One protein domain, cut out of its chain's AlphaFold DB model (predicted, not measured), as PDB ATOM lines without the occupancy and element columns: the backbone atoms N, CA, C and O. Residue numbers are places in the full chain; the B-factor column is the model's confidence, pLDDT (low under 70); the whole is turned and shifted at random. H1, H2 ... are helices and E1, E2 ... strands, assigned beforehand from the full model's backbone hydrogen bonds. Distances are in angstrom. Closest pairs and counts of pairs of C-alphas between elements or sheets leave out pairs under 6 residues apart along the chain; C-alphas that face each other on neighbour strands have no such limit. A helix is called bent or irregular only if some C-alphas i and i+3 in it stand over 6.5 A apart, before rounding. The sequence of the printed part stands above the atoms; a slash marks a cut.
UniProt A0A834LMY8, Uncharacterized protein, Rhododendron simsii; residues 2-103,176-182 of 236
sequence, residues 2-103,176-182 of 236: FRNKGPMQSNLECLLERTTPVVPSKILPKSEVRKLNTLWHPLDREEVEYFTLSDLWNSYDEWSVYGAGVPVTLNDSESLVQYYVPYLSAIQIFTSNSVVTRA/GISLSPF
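AT A GLANCE: This is residues 2 to 103 and 176 to 182 of the 236 residues of an uncharacterized protein of Rhododendron simsii (UniProt A0A834LMY8). This is a loose, elongated frame with a part at each end: at one end the hairpin of E3 and E4 with H1 packed on E3, at the other the small two-strand sheet of E1 and E2 with the short H2 near E2. H3 and the link from H1 to E1 both run between the two ends, and the long link after E4 leads back to H4, near the far end. The printed part has 109 residues, with four named helices and four named strands in the order H1 E1 H2 E2 H3 E3 E4 H4. The class is mixed, helices and strands, with 50 residues, under half, in named elements; both sheets are antiparallel, of order E3 - E4 and E1 - E2. The radius of gyration of the C-alphas is 18.7 A, and they span 58 by 30 by 27 A.

IN THESE COORDINATES: Find C-alpha 68 at (17.539, 107.354, 22.652); from there E3 runs 16.1 A to residue 73. E4, residues 79 to 84, comes back over 15.9 A. H1, residues 11 to 18, begins at (16.042, 110.425, 9.242) and is 10.3 A long. H3, residues 53 to 66, is 21.2 A long and irregular: C-alphas 59 and 62 are 7.2 A apart. E1 is residues 26 to 28, H2 residues 30 to 33 and E2 residues 48 to 50. H4, residues 98 to 103, ends at C-alpha 103, (-8.004, 72.830, 15.168).

HOW THE PARTS SIT: Start at the hairpin E3 and E4, antiparallel at 149 degrees, where N 70 and O 82 are 2.8 A apart and N 82 and O 70 are 2.9 A apart, within hydrogen-bond range. The closest C-alphas of H1 and E3 are those of Asn 11 and Val 72, 5.6 A apart. Those of H3 and E4 are Tyr 66 and Tyr 83, at 7.5 A. Look next at E1 and E2, antiparallel at 137 degrees, with N 28 and O 48 2.8 A apart. The closest C-alphas of H2 and E2 are those of Val 33 and Val 48, at 7.7 A. Residues 22 to 23 pair with residues 177 to 178, antiparallel. H1 and H3 are apart, and so are H3 and H4. In H1 every O i to N i+4 pair is within hydrogen-bond range, in H3 6 of 10 and in H4 1 of 2; H2 is too short for such a pair.

THE WHOLE: The two C-alphas farthest apart are those of Asp 76 and Ala 103, at 59.0 A. Residues 104 to 175 are not printed, and C-alphas 103 and 176 are 34.4 A apart across the cut. The links H2 to E2 and E4 to H4 are long. Residues 2 to 8 and 88 to 94 stand free. The model's pLDDT is under 70 at residues 2 to 8, 37 to 46, 76 to 77 and 94 to 103.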
ATOM      1  N   PHE A   2      30.746 104.325  17.090       36.81
ATOM      2  CA  PHE A   2      29.815 104.657  16.003       36.81
ATOM      3  C   PHE A   2      30.112 103.770  14.784       36.81
ATOM      4  O   PHE A   2      31.229 103.788  14.273       36.81
ATOM      5  N   ARG A   3      29.145 102.945  14.359       47.78
ATOM      6  CA  ARG A   3      29.265 102.110  13.154       47.78
ATOM      7  C   ARG A   3      29.316 102.998  11.899       47.78
ATOM      8  O   ARG A   3      28.648 104.027  11.841       47.78
ATOM      9  N   ASN A   4      30.148 102.595  10.935       38.94
ATOM     10  CA  ASN A   4      30.427 103.292   9.674       38.94
ATOM     11  C   ASN A   4      29.156 103.679   8.896       38.94
ATOM     12  O   ASN A   4      28.214 102.893   8.817       38.94
ATOM     13  N   LYS A   5      29.184 104.871   8.278       44.22
ATOM     14  CA  LYS A   5      28.138 105.403   7.391       44.22
ATOM     15  C   LYS A   5      27.927 104.474   6.185       44.22
ATOM     16  O   LYS A   5      28.724 104.485   5.249       44.22
ATOM     17  N   GLY A   6      26.851 103.689   6.223       48.81
ATOM     18  CA  GLY A   6      26.234 103.100   5.032       48.81
ATOM     19  C   GLY A   6      25.611 104.177   4.126       48.81
ATOM     20  O   GLY A   6      25.672 105.364   4.464       48.81
ATOM     21  N   PRO A   7      25.031 103.798   2.968       54.22
ATOM     22  CA  PRO A   7      24.378 104.746   2.061       54.22
ATOM     23  C   PRO A   7      23.321 105.545   2.833       54.22
ATOM     24  O   PRO A   7      22.674 104.977   3.706       54.22
ATOM     25  N   MET A   8      23.217 106.852   2.555       59.06
ATOM     26  CA  MET A   8      22.508 107.838   3.384       59.06
ATOM     27  C   MET A   8      21.131 107.337   3.838       59.06
ATOM     28  O   MET A   8      20.162 107.405   3.083       59.06
ATOM     29  N   GLN A   9      21.067 106.826   5.067       74.69
ATOM     30  CA  GLN A   9      19.815 106.453   5.711       74.69
ATOM     31  C   GLN A   9      18.977 107.714   5.886       74.69
ATOM     32  O   GLN A   9      19.501 108.763   6.276       74.69
ATOM     33  N   SER A  10      17.681 107.623   5.592       86.75
ATOM     34  CA  SER A  10      16.766 108.724   5.888       86.75
ATOM     35  C   SER A  10      16.689 108.962   7.399       86.75
ATOM     36  O   SER A  10      16.993 108.080   8.206       86.75
ATOM     37  N   ASN A  11      16.246 110.151   7.816       89.62
ATOM     38  CA  ASN A  11      16.042 110.425   9.242       89.62
ATOM     39  C   ASN A  11      15.004 109.461   9.857       89.62
ATOM     40  O   ASN A  11      15.131 109.085  11.021       89.62
ATOM     41  N   LEU A  12      14.022 109.000   9.067       89.81
ATOM     42  CA  LEU A  12      13.093 107.941   9.467       89.81
ATOM     43  C   LEU A  12      13.812 106.612   9.730       89.81
ATOM     44  O   LEU A  12      13.578 105.983  10.759       89.81
ATOM     45  N   GLU A  13      14.681 106.174   8.821       90.25
ATOM     46  CA  GLU A  13      15.462 104.948   9.015       90.25
ATOM     47  C   GLU A  13      16.367 105.044  10.235       90.25
ATOM     48  O   GLU A  13      16.419 104.110  11.036       90.25
ATOM     49  N   CYS A  14      17.004 106.200  10.424       90.69
ATOM     50  CA  CYS A  14      17.836 106.452  11.586       90.69
ATOM     51  C   CYS A  14      17.026 106.362  12.887       90.69
ATOM     52  O   CYS A  14      17.465 105.715  13.835       90.69
ATOM     53  N   LEU A  15      15.819 106.937  12.924       92.00
ATOM     54  CA  LEU A  15      14.913 106.823  14.067       92.00
ATOM     55  C   LEU A  15      14.561 105.362  14.364       92.00
ATOM     56  O   LEU A  15      14.690 104.928  15.507       92.00
ATOM     57  N   LEU A  16      14.140 104.600  13.351       92.38
ATOM     58  CA  LEU A  16      13.731 103.205  13.528       92.38
ATOM     59  C   LEU A  16      14.898 102.332  14.003       92.38
ATOM     60  O   LEU A  16      14.719 101.514  14.899       92.38
ATOM     61  N   GLU A  17      16.097 102.522  13.453       92.31
ATOM     62  CA  GLU A  17      17.286 101.771  13.863       92.31
ATOM     63  C   GLU A  17      17.705 102.125  15.295       92.31
ATOM     64  O   GLU A  17      17.923 101.239  16.117       92.31
ATOM     65  N   ARG A  18      17.770 103.420  15.624       91.56
ATOM     66  CA  ARG A  18      18.234 103.898  16.936       91.56
ATOM     67  C   ARG A  18      17.255 103.642  18.075       91.56
ATOM     68  O   ARG A  18      17.673 103.688  19.225       91.56
ATOM     69  N   THR A  19      15.989 103.378  17.767       92.12
ATOM     70  CA  THR A  19      14.950 103.035  18.755       92.12
ATOM     71  C   THR A  19      14.593 101.547  18.760       92.12
ATOM     72  O   THR A  19      13.703 101.136  19.500       92.12
ATOM     73  N   THR A  20      15.299 100.720  17.984       93.44
ATOM     74  CA  THR A  20      15.143  99.262  18.008       93.44
ATOM     75  C   THR A  20      16.053  98.654  19.081       93.44
ATOM     76  O   THR A  20      17.278  98.690  18.921       93.44
ATOM     77  N   PRO A  21      15.511  98.071  20.165       93.25
ATOM     78  CA  PRO A  21      16.339  97.404  21.156       93.25
ATOM     79  C   PRO A  21      16.914  96.104  20.583       93.25
ATOM     80  O   PRO A  21      16.231  95.331  19.901       93.25
ATOM     81  N   VAL A  22      18.188  95.863  20.887       93.12
ATOM     82  CA  VAL A  22      18.905  94.634  20.535       93.12
ATOM     83  C   VAL A  22      19.227  93.896  21.823       93.12
ATOM     84  O   VAL A  22      19.997  94.385  22.648       93.12
ATOM     85  N   VAL A  23      18.634  92.718  21.996       94.56
ATOM     86  CA  VAL A  23      18.774  91.915  23.216       94.56
ATOM     87  C   VAL A  23      19.698  90.717  22.983       94.56
ATOM     88  O   VAL A  23      19.749  90.191  21.872       94.56
ATOM     89  N   PRO A  24      20.442  90.242  23.994       93.31
ATOM     90  CA  PRO A  24      21.235  89.022  23.870       93.31
ATOM     91  C   PRO A  24      20.384  87.814  23.449       93.31
ATOM     92  O   PRO A  24      19.363  87.526  24.074       93.31
ATOM     93  N   SER A  25      20.826  87.084  22.419       90.25
ATOM     94  CA  SER A  25      20.223  85.800  22.038       90.25
ATOM     95  C   SER A  25      20.764  84.680  22.928       90.25
ATOM     96  O   SER A  25      21.978  84.563  23.132       90.25
ATOM     97  N   LYS A  26      19.872  83.845  23.461       89.56
ATOM     98  CA  LYS A  26      20.201  82.630  24.217       89.56
ATOM     99  C   LYS A  26      19.623  81.430  23.487       89.56
ATOM    100  O   LYS A  26      18.526  81.499  22.947       89.56
ATOM    101  N   ILE A  27      20.344  80.315  23.502       87.94
ATOM    102  CA  ILE A  27      19.894  79.074  22.871       87.94
ATOM    103  C   ILE A  27      19.299  78.167  23.943       87.94
ATOM    104  O   ILE A  27      19.944  77.887  24.955       87.94
ATOM    105  N   LEU A  28      18.068  77.707  23.725       83.50
ATOM    106  CA  LEU A  28      17.418  76.713  24.568       83.50
ATOM    107  C   LEU A  28      17.667  75.301  24.003       83.50
ATOM    108  O   LEU A  28      17.234  75.022  22.878       83.50
ATOM    109  N   PRO A  29      18.323  74.393  24.756       81.44
ATOM    110  CA  PRO A  29      18.561  73.023  24.310       81.44
ATOM    111  C   PRO A  29      17.258  72.236  24.144       81.44
ATOM    112  O   PRO A  29      16.321  72.397  24.929       81.44
ATOM    113  N   LYS A  30      17.223  71.283  23.203       77.62
ATOM    114  CA  LYS A  30      16.056  70.403  22.965       77.62
ATOM    115  C   LYS A  30      15.493  69.736  24.215       77.62
ATOM    116  O   LYS A  30      14.284  69.542  24.310       77.62
ATOM    117  N   SER A  31      16.363  69.327  25.140       77.50
ATOM    118  CA  SER A  31      15.957  68.664  26.383       77.50
ATOM    119  C   SER A  31      15.057  69.555  27.236       77.50
ATOM    120  O   SER A  31      14.117  69.053  27.844       77.50
ATOM    121  N   GLU A  32      15.312  70.863  27.240       79.00
ATOM    122  CA  GLU A  32      14.501  71.856  27.943       79.00
ATOM    123  C   GLU A  32      13.264  72.245  27.128       79.00
ATOM    124  O   GLU A  32      12.182  72.375  27.690       79.00
ATOM    125  N   VAL A  33      13.377  72.326  25.795       75.81
ATOM    126  CA  VAL A  33      12.228  72.585  24.904       75.81
ATOM    127  C   VAL A  33      11.136  71.528  25.078       75.81
ATOM    128  O   VAL A  33       9.960  71.870  25.099       75.81
ATOM    129  N   ARG A  34      11.503  70.252  25.261       70.06
ATOM    130  CA  ARG A  34      10.546  69.160  25.532       70.06
ATOM    131  C   ARG A  34       9.799  69.302  26.862       70.06
ATOM    132  O   ARG A  34       8.754  68.682  27.015       70.06
ATOM    133  N   LYS A  35      10.331  70.074  27.818       75.19
ATOM    134  CA  LYS A  35       9.658  70.370  29.095       75.19
ATOM    135  C   LYS A  35       8.670  71.526  28.974       75.19
ATOM    136  O   LYS A  35       7.814  71.680  29.842       75.19
ATOM    137  N   LEU A  36       8.798  72.353  27.933       73.56
ATOM    138  CA  LEU A  36       7.802  73.371  27.634       73.56
ATOM    139  C   LEU A  36       6.509  72.695  27.184       73.56
ATOM    140  O   LEU A  36       6.505  71.567  26.691       73.56
ATOM    141  N   ASN A  37       5.399  73.401  27.365       65.50
ATOM    142  CA  ASN A  37       4.102  72.921  26.922       65.50
ATOM    143  C   ASN A  37       4.164  72.587  25.412       65.50
ATOM    144  O   ASN A  37       4.800  73.288  24.625       65.50
ATOM    145  N   THR A  38       3.533  71.483  25.012       65.88
ATOM    146  CA  THR A  38       3.636  70.932  23.653       65.88
ATOM    147  C   THR A  38       3.157  71.902  22.571       65.88
ATOM    148  O   THR A  38       3.645  71.864  21.444       65.88
ATOM    149  N   LEU A  39       2.267  72.833  22.930       59.75
ATOM    150  CA  LEU A  39       1.786  73.914  22.060       59.75
ATOM    151  C   LEU A  39       2.886  74.916  21.663       59.75
ATOM    152  O   LEU A  39       2.688  75.718  20.758       59.75
ATOM    153  N   TRP A  40       4.040  74.866  22.327       63.44
ATOM    154  CA  TRP A  40       5.142  75.818  22.198       63.44
ATOM    155  C   TRP A  40       6.354  75.233  21.483       63.44
ATOM    156  O   TRP A  40       7.392  75.888  21.389       63.44
ATOM    157  N   HIS A  41       6.252  73.993  21.002       64.19
ATOM    158  CA  HIS A  41       7.310  73.393  20.210       64.19
ATOM    159  C   HIS A  41       7.405  74.118  18.859       64.19
ATOM    160  O   HIS A  41       6.438  74.123  18.093       64.19
ATOM    161  N   PRO A  42       8.551  74.739  18.537       62.25
ATOM    162  CA  PRO A  42       8.729  75.353  17.235       62.25
ATOM    163  C   PRO A  42       8.746  74.275  16.157       62.25
ATOM    164  O   PRO A  42       9.393  73.239  16.307       62.25
ATOM    165  N   LEU A  43       8.044  74.550  15.058       54.69
ATOM    166  CA  LEU A  43       7.979  73.685  13.887       54.69
ATOM    167  C   LEU A  43       9.411  73.449  13.359       54.69
ATOM    168  O   LEU A  43      10.064  74.385  12.901       54.69
ATOM    169  N   ASP A  44       9.902  72.216  13.493       55.78
ATOM    170  CA  ASP A  44      11.171  71.704  12.947       55.78
ATOM    171  C   ASP A  44      12.502  72.333  13.411       55.78
ATOM    172  O   ASP A  44      13.550  72.060  12.820       55.78
ATOM    173  N   ARG A  45      12.542  73.133  14.488       62.78
ATOM    174  CA  ARG A  45      13.824  73.695  14.964       62.78
ATOM    175  C   ARG A  45      14.483  72.835  16.035       62.78
ATOM    176  O   ARG A  45      13.909  72.577  17.089       62.78
ATOM    177  N   GLU A  46      15.732  72.440  15.774       64.62
ATOM    178  CA  GLU A  46      16.562  71.728  16.749       64.62
ATOM    179  C   GLU A  46      16.932  72.586  17.965       64.62
ATOM    180  O   GLU A  46      17.204  72.040  19.024       64.62
ATOM    181  N   GLU A  47      16.923  73.907  17.834       73.12
ATOM    182  CA  GLU A  47      17.307  74.855  18.876       73.12
ATOM    183  C   GLU A  47      16.400  76.084  18.796       73.12
ATOM    184  O   GLU A  47      16.027  76.526  17.703       73.12
ATOM    185  N   VAL A  48      16.020  76.624  19.956       79.19
ATOM    186  CA  VAL A  48      15.134  77.792  20.050       79.19
ATOM    187  C   VAL A  48      15.921  78.955  20.610       79.19
ATOM    188  O   VAL A  48      16.424  78.880  21.731       79.19
ATOM    189  N   GLU A  49      16.018  80.024  19.832       85.69
ATOM    190  CA  GLU A  49      16.530  81.290  20.333       85.69
ATOM    191  C   GLU A  49      15.476  81.949  21.222       85.69
ATOM    192  O   GLU A  49      14.298  82.023  20.868       85.69
ATOM    193  N   TYR A  50      15.899  82.425  22.385       86.88
ATOM    194  CA  TYR A  50      15.050  83.147  23.316       86.88
ATOM    195  C   TYR A  50      15.826  84.278  23.989       86.88
ATOM    196  O   TYR A  50      17.056  84.296  24.020       86.88
ATOM    197  N   PHE A  51      15.078  85.207  24.569       91.62
ATOM    198  CA  PHE A  51      15.571  86.215  25.496       91.62
ATOM    199  C   PHE A  51      14.623  86.264  26.698       91.62
ATOM    200  O   PHE A  51      13.486  85.794  26.635       91.62
ATOM    201  N   THR A  52      15.092  86.796  27.820       92.62
ATOM    202  CA  THR A  52      14.267  87.016  29.012       92.62
ATOM    203  C   THR A  52      13.700  88.430  29.003       92.62
ATOM    204  O   THR A  52      14.304  89.342  28.446       92.62
ATOM    205  N   LEU A  53      12.582  88.661  29.692       92.06
ATOM    206  CA  LEU A  53      12.076  90.027  29.871       92.06
ATOM    207  C   LEU A  53      13.108  90.943  30.546       92.06
ATOM    208  O   LEU A  53      13.157  92.123  30.228       92.06
ATOM    209  N   SER A  54      13.974  90.414  31.418       94.25
ATOM    210  CA  SER A  54      15.078  91.199  31.984       94.25
ATOM    211  C   SER A  54      16.055  91.665  30.907       94.25
ATOM    212  O   SER A  54      16.468  92.816  30.952       94.25
ATOM    213  N   ASP A  55      16.386  90.820  29.925       94.25
ATOM    214  CA  ASP A  55      17.258  91.211  28.811       94.25
ATOM    215  C   ASP A  55      16.645  92.377  28.012       94.25
ATOM    216  O   ASP A  55      17.363  93.286  27.600       94.25
ATOM    217  N   LEU A  56      15.315  92.385  27.849       92.62
ATOM    218  CA  LEU A  56      14.582  93.496  27.241       92.62
ATOM    219  C   LEU A  56      14.656  94.763  28.095       92.62
ATOM    220  O   LEU A  56      15.060  95.802  27.588       92.62
ATOM    221  N   TRP A  57      14.301  94.701  29.379       92.19
ATOM    222  CA  TRP A  57      14.304  95.887  30.243       92.19
ATOM    223  C   TRP A  57      15.696  96.494  30.409       92.19
ATOM    224  O   TRP A  57      15.827  97.713  30.388       92.19
ATOM    225  N   ASN A  58      16.736  95.661  30.457       93.50
ATOM    226  CA  ASN A  58      18.122  96.122  30.503       93.50
ATOM    227  C   ASN A  58      18.497  96.954  29.264       93.50
ATOM    228  O   ASN A  58      19.316  97.860  29.371       93.50
ATOM    229  N   SER A  59      17.886  96.697  28.098       91.56
ATOM    230  CA  SER A  59      18.119  97.515  26.895       91.56
ATOM    231  C   SER A  59      17.549  98.936  27.005       91.56
ATOM    232  O   SER A  59      18.014  99.834  26.309       91.56
ATOM    233  N   TYR A  60      16.582  99.151  27.902       92.00
ATOM    234  CA  TYR A  60      15.974 100.456  28.160       92.00
ATOM    235  C   TYR A  60      16.603 101.197  29.342       92.00
ATOM    236  O   TYR A  60      16.250 102.353  29.553       92.00
ATOM    237  N   ASP A  61      17.522 100.581  30.092       91.81
ATOM    238  CA  ASP A  61      18.120 101.182  31.293       91.81
ATOM    239  C   ASP A  61      18.774 102.536  30.965       91.81
ATOM    240  O   ASP A  61      18.351 103.577  31.466       91.81
ATOM    241  N   GLU A  62      19.688 102.558  29.991       91.25
ATOM    242  CA  GLU A  62      20.340 103.788  29.524       91.25
ATOM    243  C   GLU A  62      19.345 104.771  28.879       91.25
ATOM    244  O   GLU A  62      19.381 105.977  29.142       91.25
ATOM    245  N   TRP A  63      18.417 104.267  28.057       92.75
ATOM    246  CA  TRP A  63      17.437 105.109  27.361       92.75
ATOM    247  C   TRP A  63      16.444 105.766  28.319       92.75
ATOM    248  O   TRP A  63      15.937 106.844  28.021       92.75
ATOM    249  N   SER A  64      16.170 105.146  29.466       90.75
ATOM    250  CA  SER A  64      15.297 105.714  30.492       90.75
ATOM    251  C   SER A  64      15.938 106.904  31.213       90.75
ATOM    252  O   SER A  64      15.221 107.789  31.678       90.75
ATOM    253  N   VAL A  65      17.276 106.964  31.259       89.88
ATOM    254  CA  VAL A  65      18.029 108.063  31.881       89.88
ATOM    255  C   VAL A  65      18.254 109.209  30.897       89.88
ATOM    256  O   VAL A  65      18.019 110.368  31.235       89.88
ATOM    257  N   TYR A  66      18.715 108.898  29.683       91.62
ATOM    258  CA  TYR A  66      19.197 109.911  28.732       91.62
ATOM    259  C   TYR A  66      18.306 110.091  27.496       91.62
ATOM    260  O   TYR A  66      18.459 111.066  26.762       91.62
ATOM    261  N   GLY A  67      17.369 109.174  27.250       93.94
ATOM    262  CA  GLY A  67      16.679 109.048  25.969       93.94
ATOM    263  C   GLY A  67      17.538 108.374  24.893       93.94
ATOM    264  O   GLY A  67      18.764 108.306  24.974       93.94
ATOM    265  N   ALA A  68      16.888 107.888  23.840       93.00
ATOM    266  CA  ALA A  68      17.539 107.354  22.652       93.00
ATOM    267  C   ALA A  68      17.969 108.501  21.723       93.00
ATOM    268  O   ALA A  68      17.132 109.238  21.197       93.00
ATOM    269  N   GLY A  69      19.281 108.658  21.523       93.19
ATOM    270  CA  GLY A  69      19.856 109.680  20.646       93.19
ATOM    271  C   GLY A  69      19.785 109.298  19.164       93.19
ATOM    272  O   GLY A  69      20.445 108.354  18.714       93.19
ATOM    273  N   VAL A  70      19.036 110.083  18.393       92.00
ATOM    274  CA  VAL A  70      18.819 109.910  16.954       92.00
ATOM    275  C   VAL A  70      19.474 111.070  16.202       92.00
ATOM    276  O   VAL A  70      19.062 112.220  16.367       92.00
ATOM    277  N   PRO A  71      20.505 110.808  15.385       91.00
ATOM    278  CA  PRO A  71      21.031 111.790  14.450       91.00
ATOM    279  C   PRO A  71      19.960 112.205  13.438       91.00
ATOM    280  O   PRO A  71      19.373 111.358  12.770       91.00
ATOM    281  N   VAL A  72      19.738 113.510  13.308       88.56
ATOM    282  CA  VAL A  72      18.818 114.104  12.338       88.56
ATOM    283  C   VAL A  72      19.614 115.055  11.459       88.56
ATOM    284  O   VAL A  72      20.278 115.965  11.957       88.56
ATOM    285  N   THR A  73      19.557 114.832  10.148       86.94
ATOM    286  CA  THR A  73      20.172 115.713   9.149       86.94
ATOM    287  C   THR A  73      19.159 116.767   8.713       86.94
ATOM    288  O   THR A  73      18.054 116.416   8.300       86.94
ATOM    289  N   LEU A  74      19.527 118.042   8.817       82.50
ATOM    290  CA  LEU A  74      18.724 119.186   8.382       82.50
ATOM    291  C   LEU A  74      19.094 119.601   6.948       82.50
ATOM    292  O   LEU A  74      20.116 119.178   6.406       82.50
ATOM    293  N   ASN A  75      18.264 120.452   6.339       71.56
ATOM    294  CA  ASN A  75      18.411 120.901   4.946       71.56
ATOM    295  C   ASN A  75      19.773 121.565   4.650       71.56
ATOM    296  O   ASN A  75      20.245 121.497   3.520       71.56
ATOM    297  N   ASP A  76      20.430 122.128   5.668       65.38
ATOM    298  CA  ASP A  76      21.690 122.869   5.541       65.38
ATOM    299  C   ASP A  76      22.938 121.992   5.758       65.38
ATOM    300  O   ASP A  76      24.015 122.491   6.069       65.38
ATOM    301  N   SER A  77      22.811 120.665   5.615       69.94
ATOM    302  CA  SER A  77      23.856 119.653   5.887       69.94
ATOM    303  C   SER A  77      24.349 119.580   7.340       69.94
ATOM    304  O   SER A  77      25.216 118.767   7.669       69.94
ATOM    305  N   GLU A  78      23.755 120.372   8.230       80.62
ATOM    306  CA  GLU A  78      23.970 120.289   9.666       80.62
ATOM    307  C   GLU A  78      23.289 119.040  10.238       80.62
ATOM    308  O   GLU A  78      22.149 118.705   9.901       80.62
ATOM    309  N   SER A  79      23.996 118.337  11.125       83.50
ATOM    310  CA  SER A  79      23.454 117.201  11.867       83.50
ATOM    311  C   SER A  79      23.312 117.568  13.337       83.50
ATOM    312  O   SER A  79      24.309 117.910  13.977       83.50
ATOM    313  N   LEU A  80      22.110 117.426  13.887       89.62
ATOM    314  CA  LEU A  80      21.882 117.470  15.331       89.62
ATOM    315  C   LEU A  80      21.524 116.080  15.855       89.62
ATOM    316  O   LEU A  80      21.171 115.186  15.088       89.62
ATOM    317  N   VAL A  81      21.614 115.889  17.168       91.75
ATOM    318  CA  VAL A  81      21.127 114.672  17.828       91.75
ATOM    319  C   VAL A  81      19.859 115.023  18.590       91.75
ATOM    320  O   VAL A  81      19.893 115.844  19.504       91.75
ATOM    321  N   GLN A  82      18.746 114.395  18.215       91.06
ATOM    322  CA  GLN A  82      17.482 114.503  18.928       91.06
ATOM    323  C   GLN A  82      17.318 113.305  19.864       91.06
ATOM    324  O   GLN A  82      17.460 112.159  19.442       91.06
ATOM    325  N   TYR A  83      17.022 113.568  21.135       93.50
ATOM    326  CA  TYR A  83      16.811 112.528  22.139       93.50
ATOM    327  C   TYR A  83      15.322 112.216  22.290       93.50
ATOM    328  O   TYR A  83      14.502 113.122  22.456       93.50
ATOM    329  N   TYR A  84      14.984 110.927  22.244       91.31
ATOM    330  CA  TYR A  84      13.626 110.412  22.398       91.31
ATOM    331  C   TYR A  84      13.536 109.540  23.641       91.31
ATOM    332  O   TYR A  84      14.196 108.509  23.721       91.31
ATOM    333  N   VAL A  85      12.711 109.932  24.607       90.88
ATOM    334  CA  VAL A  85      12.519 109.141  25.826       90.88
ATOM    335  C   VAL A  85      11.471 108.056  25.557       90.88
ATOM    336  O   VAL A  85      10.333 108.400  25.221       90.88
ATOM    337  N   PRO A  86      11.822 106.763  25.664       87.12
ATOM    338  CA  PRO A  86      10.854 105.688  25.513       87.12
ATOM    339  C   PRO A  86       9.958 105.607  26.754       87.12
ATOM    340  O   PRO A  86      10.442 105.560  27.882       87.12
ATOM    341  N   TYR A  87       8.648 105.529  26.533       85.12
ATOM    342  CA  TYR A  87       7.664 105.235  27.572       85.12
ATOM    343  C   TYR A  87       6.911 103.963  27.200       85.12
ATOM    344  O   TYR A  87       6.551 103.764  26.039       85.12
ATOM    345  N   LEU A  88       6.665 103.103  28.187       86.38
ATOM    346  CA  LEU A  88       5.863 101.899  28.010       86.38
ATOM    347  C   LEU A  88       4.420 102.178  28.439       86.38
ATOM    348  O   LEU A  88       4.159 102.377  29.623       86.38
ATOM    349  N   SER A  89       3.489 102.152  27.488       82.88
ATOM    350  CA  SER A  89       2.050 102.266  27.760       82.88
ATOM    351  C   SER A  89       1.415 100.914  28.100       82.88
ATOM    352  O   SER A  89       0.581 100.817  28.998       82.88
ATOM    353  N   ALA A  90       1.812  99.858  27.387       84.88
ATOM    354  CA  ALA A  90       1.293  98.507  27.547       84.88
ATOM    355  C   ALA A  90       2.286  97.464  27.013       84.88
ATOM    356  O   ALA A  90       3.050  97.732  26.086       84.88
ATOM    357  N   ILE A  91       2.235  96.249  27.562       86.81
ATOM    358  CA  ILE A  91       2.946  95.078  27.040       86.81
ATOM    359  C   ILE A  91       1.972  93.908  26.927       86.81
ATOM    360  O   ILE A  91       1.233  93.608  27.863       86.81
ATOM    361  N   GLN A  92       1.978  93.238  25.776       83.56
ATOM    362  CA  GLN A  92       1.198  92.027  25.558       83.56
ATOM    363  C   GLN A  92       2.130  90.895  25.141       83.56
ATOM    364  O   GLN A  92       2.882  91.018  24.178       83.56
ATOM    365  N   ILE A  93       2.075  89.793  25.882       82.06
ATOM    366  CA  ILE A  93       2.890  88.609  25.627       82.06
ATOM    367  C   ILE A  93       1.971  87.561  25.022       82.06
ATOM    368  O   ILE A  93       1.078  87.038  25.689       82.06
ATOM    369  N   PHE A  94       2.178  87.286  23.739       68.75
ATOM    370  CA  PHE A  94       1.467  86.227  23.049       68.75
ATOM    371  C   PHE A  94       2.268  84.942  23.068       68.75
ATOM    372  O   PHE A  94       3.496  84.912  23.034       68.75
ATOM    373  N   THR A  95       1.512  83.866  23.050       60.75
ATOM    374  CA  THR A  95       2.000  82.506  23.026       60.75
ATOM    375  C   THR A  95       1.591  81.968  21.667       60.75
ATOM    376  O   THR A  95       0.392  81.827  21.417       60.75
ATOM    377  N   SER A  96       2.538  81.803  20.740       51.69
ATOM    378  CA  SER A  96       2.210  81.401  19.366       51.69
ATOM    379  C   SER A  96       1.403  80.104  19.394       51.69
ATOM    380  O   SER A  96       1.865  79.106  19.934       51.69
ATOM    381  N   ASN A  97       0.185  80.135  18.856       53.28
ATOM    382  CA  ASN A  97      -0.744  79.011  18.884       53.28
ATOM    383  C   ASN A  97      -1.175  78.681  17.450       53.28
ATOM    384  O   ASN A  97      -2.351  78.727  17.101       53.28
ATOM    385  N   SER A  98      -0.207  78.350  16.589       50.38
ATOM    386  CA  SER A  98      -0.493  77.881  15.223       50.38
ATOM    387  C   SER A  98      -1.298  76.571  15.206       50.38
ATOM    388  O   SER A  98      -1.981  76.284  14.226       50.38
ATOM    389  N   VAL A  99      -1.272  75.800  16.301       48.50
ATOM    390  CA  VAL A  99      -2.045  74.558  16.472       48.50
ATOM    391  C   VAL A  99      -3.517  74.837  16.808       48.50
ATOM    392  O   VAL A  99      -4.402  74.170  16.280       48.50
ATOM    393  N   VAL A 100      -3.806  75.856  17.626       44.66
ATOM    394  CA  VAL A 100      -5.188  76.188  18.026       44.66
ATOM    395  C   VAL A 100      -5.969  76.843  16.887       44.66
ATOM    396  O   VAL A 100      -7.171  76.610  16.766       44.66
ATOM    397  N   THR A 101      -5.304  77.604  16.012       45.47
ATOM    398  CA  THR A 101      -5.958  78.180  14.827       45.47
ATOM    399  C   THR A 101      -6.378  77.095  13.824       45.47
ATOM    400  O   THR A 101      -7.496  77.159  13.328       45.47
ATOM    401  N   ARG A 102      -5.564  76.043  13.607       48.72
ATOM    402  CA  ARG A 102      -5.921  74.923  12.707       48.72
ATOM    403  C   ARG A 102      -7.016  74.010  13.258       48.72
ATOM    404  O   ARG A 102      -7.930  73.652  12.526       48.72
ATOM    405  N   ALA A 103      -6.982  73.687  14.554       45.84
ATOM    406  CA  ALA A 103      -8.004  72.830  15.168       45.84
ATOM    407  C   ALA A 103      -9.428  73.419  15.044       45.84
ATOM    408  O   ALA A 103     -10.420  72.690  14.973       45.84
ATOM    409  N   GLY A 176      22.773  89.512  18.621       87.19
ATOM    410  CA  GLY A 176      21.577  89.825  19.406       87.19
ATOM    411  C   GLY A 176      20.280  89.755  18.588       87.19
ATOM    412  O   GLY A 176      20.283  89.906  17.368       87.19
ATOM    413  N   ILE A 177      19.154  89.557  19.272       91.00
ATOM    414  CA  ILE A 177      17.808  89.604  18.698       91.00
ATOM    415  C   ILE A 177      17.385  91.072  18.606       91.00
ATOM    416  O   ILE A 177      17.259  91.760  19.617       91.00
ATOM    417  N   SER A 178      17.167  91.553  17.384       92.94
ATOM    418  CA  SER A 178      16.647  92.895  17.110       92.94
ATOM    419  C   SER A 178      15.121  92.892  17.184       92.94
ATOM    420  O   SER A 178      14.474  92.156  16.436       92.94
ATOM    421  N   LEU A 179      14.535  93.715  18.054       92.38
ATOM    422  CA  LEU A 179      13.081  93.823  18.222       92.38
ATOM    423  C   LEU A 179      12.561  95.066  17.499       92.38
ATOM    424  O   LEU A 179      12.229  96.080  18.110       92.38
ATOM    425  N   SER A 180      12.557  95.000  16.168       92.25
ATOM    426  CA  SER A 180      12.183  96.138  15.331       92.25
ATOM    427  C   SER A 180      10.690  96.466  15.446       92.25
ATOM    428  O   SER A 180       9.862  95.551  15.482       92.25
ATOM    429  N   PRO A 181      10.317  97.758  15.456       93.12
ATOM    430  CA  PRO A 181       8.917  98.155  15.444       93.12
ATOM    431  C   PRO A 181       8.249  97.696  14.143       93.12
ATOM    432  O   PRO A 181       8.796  97.861  13.052       93.12
ATOM    433  N   PHE A 182       7.046  97.141  14.262       92.75
ATOM    434  CA  PHE A 182       6.239  96.708  13.116       92.75
ATOM    435  C   PHE A 182       5.181  97.746  12.710       92.75
ATOM    436  O   PHE A 182       4.635  97.675  11.614       92.75
TER     437      PHE A 182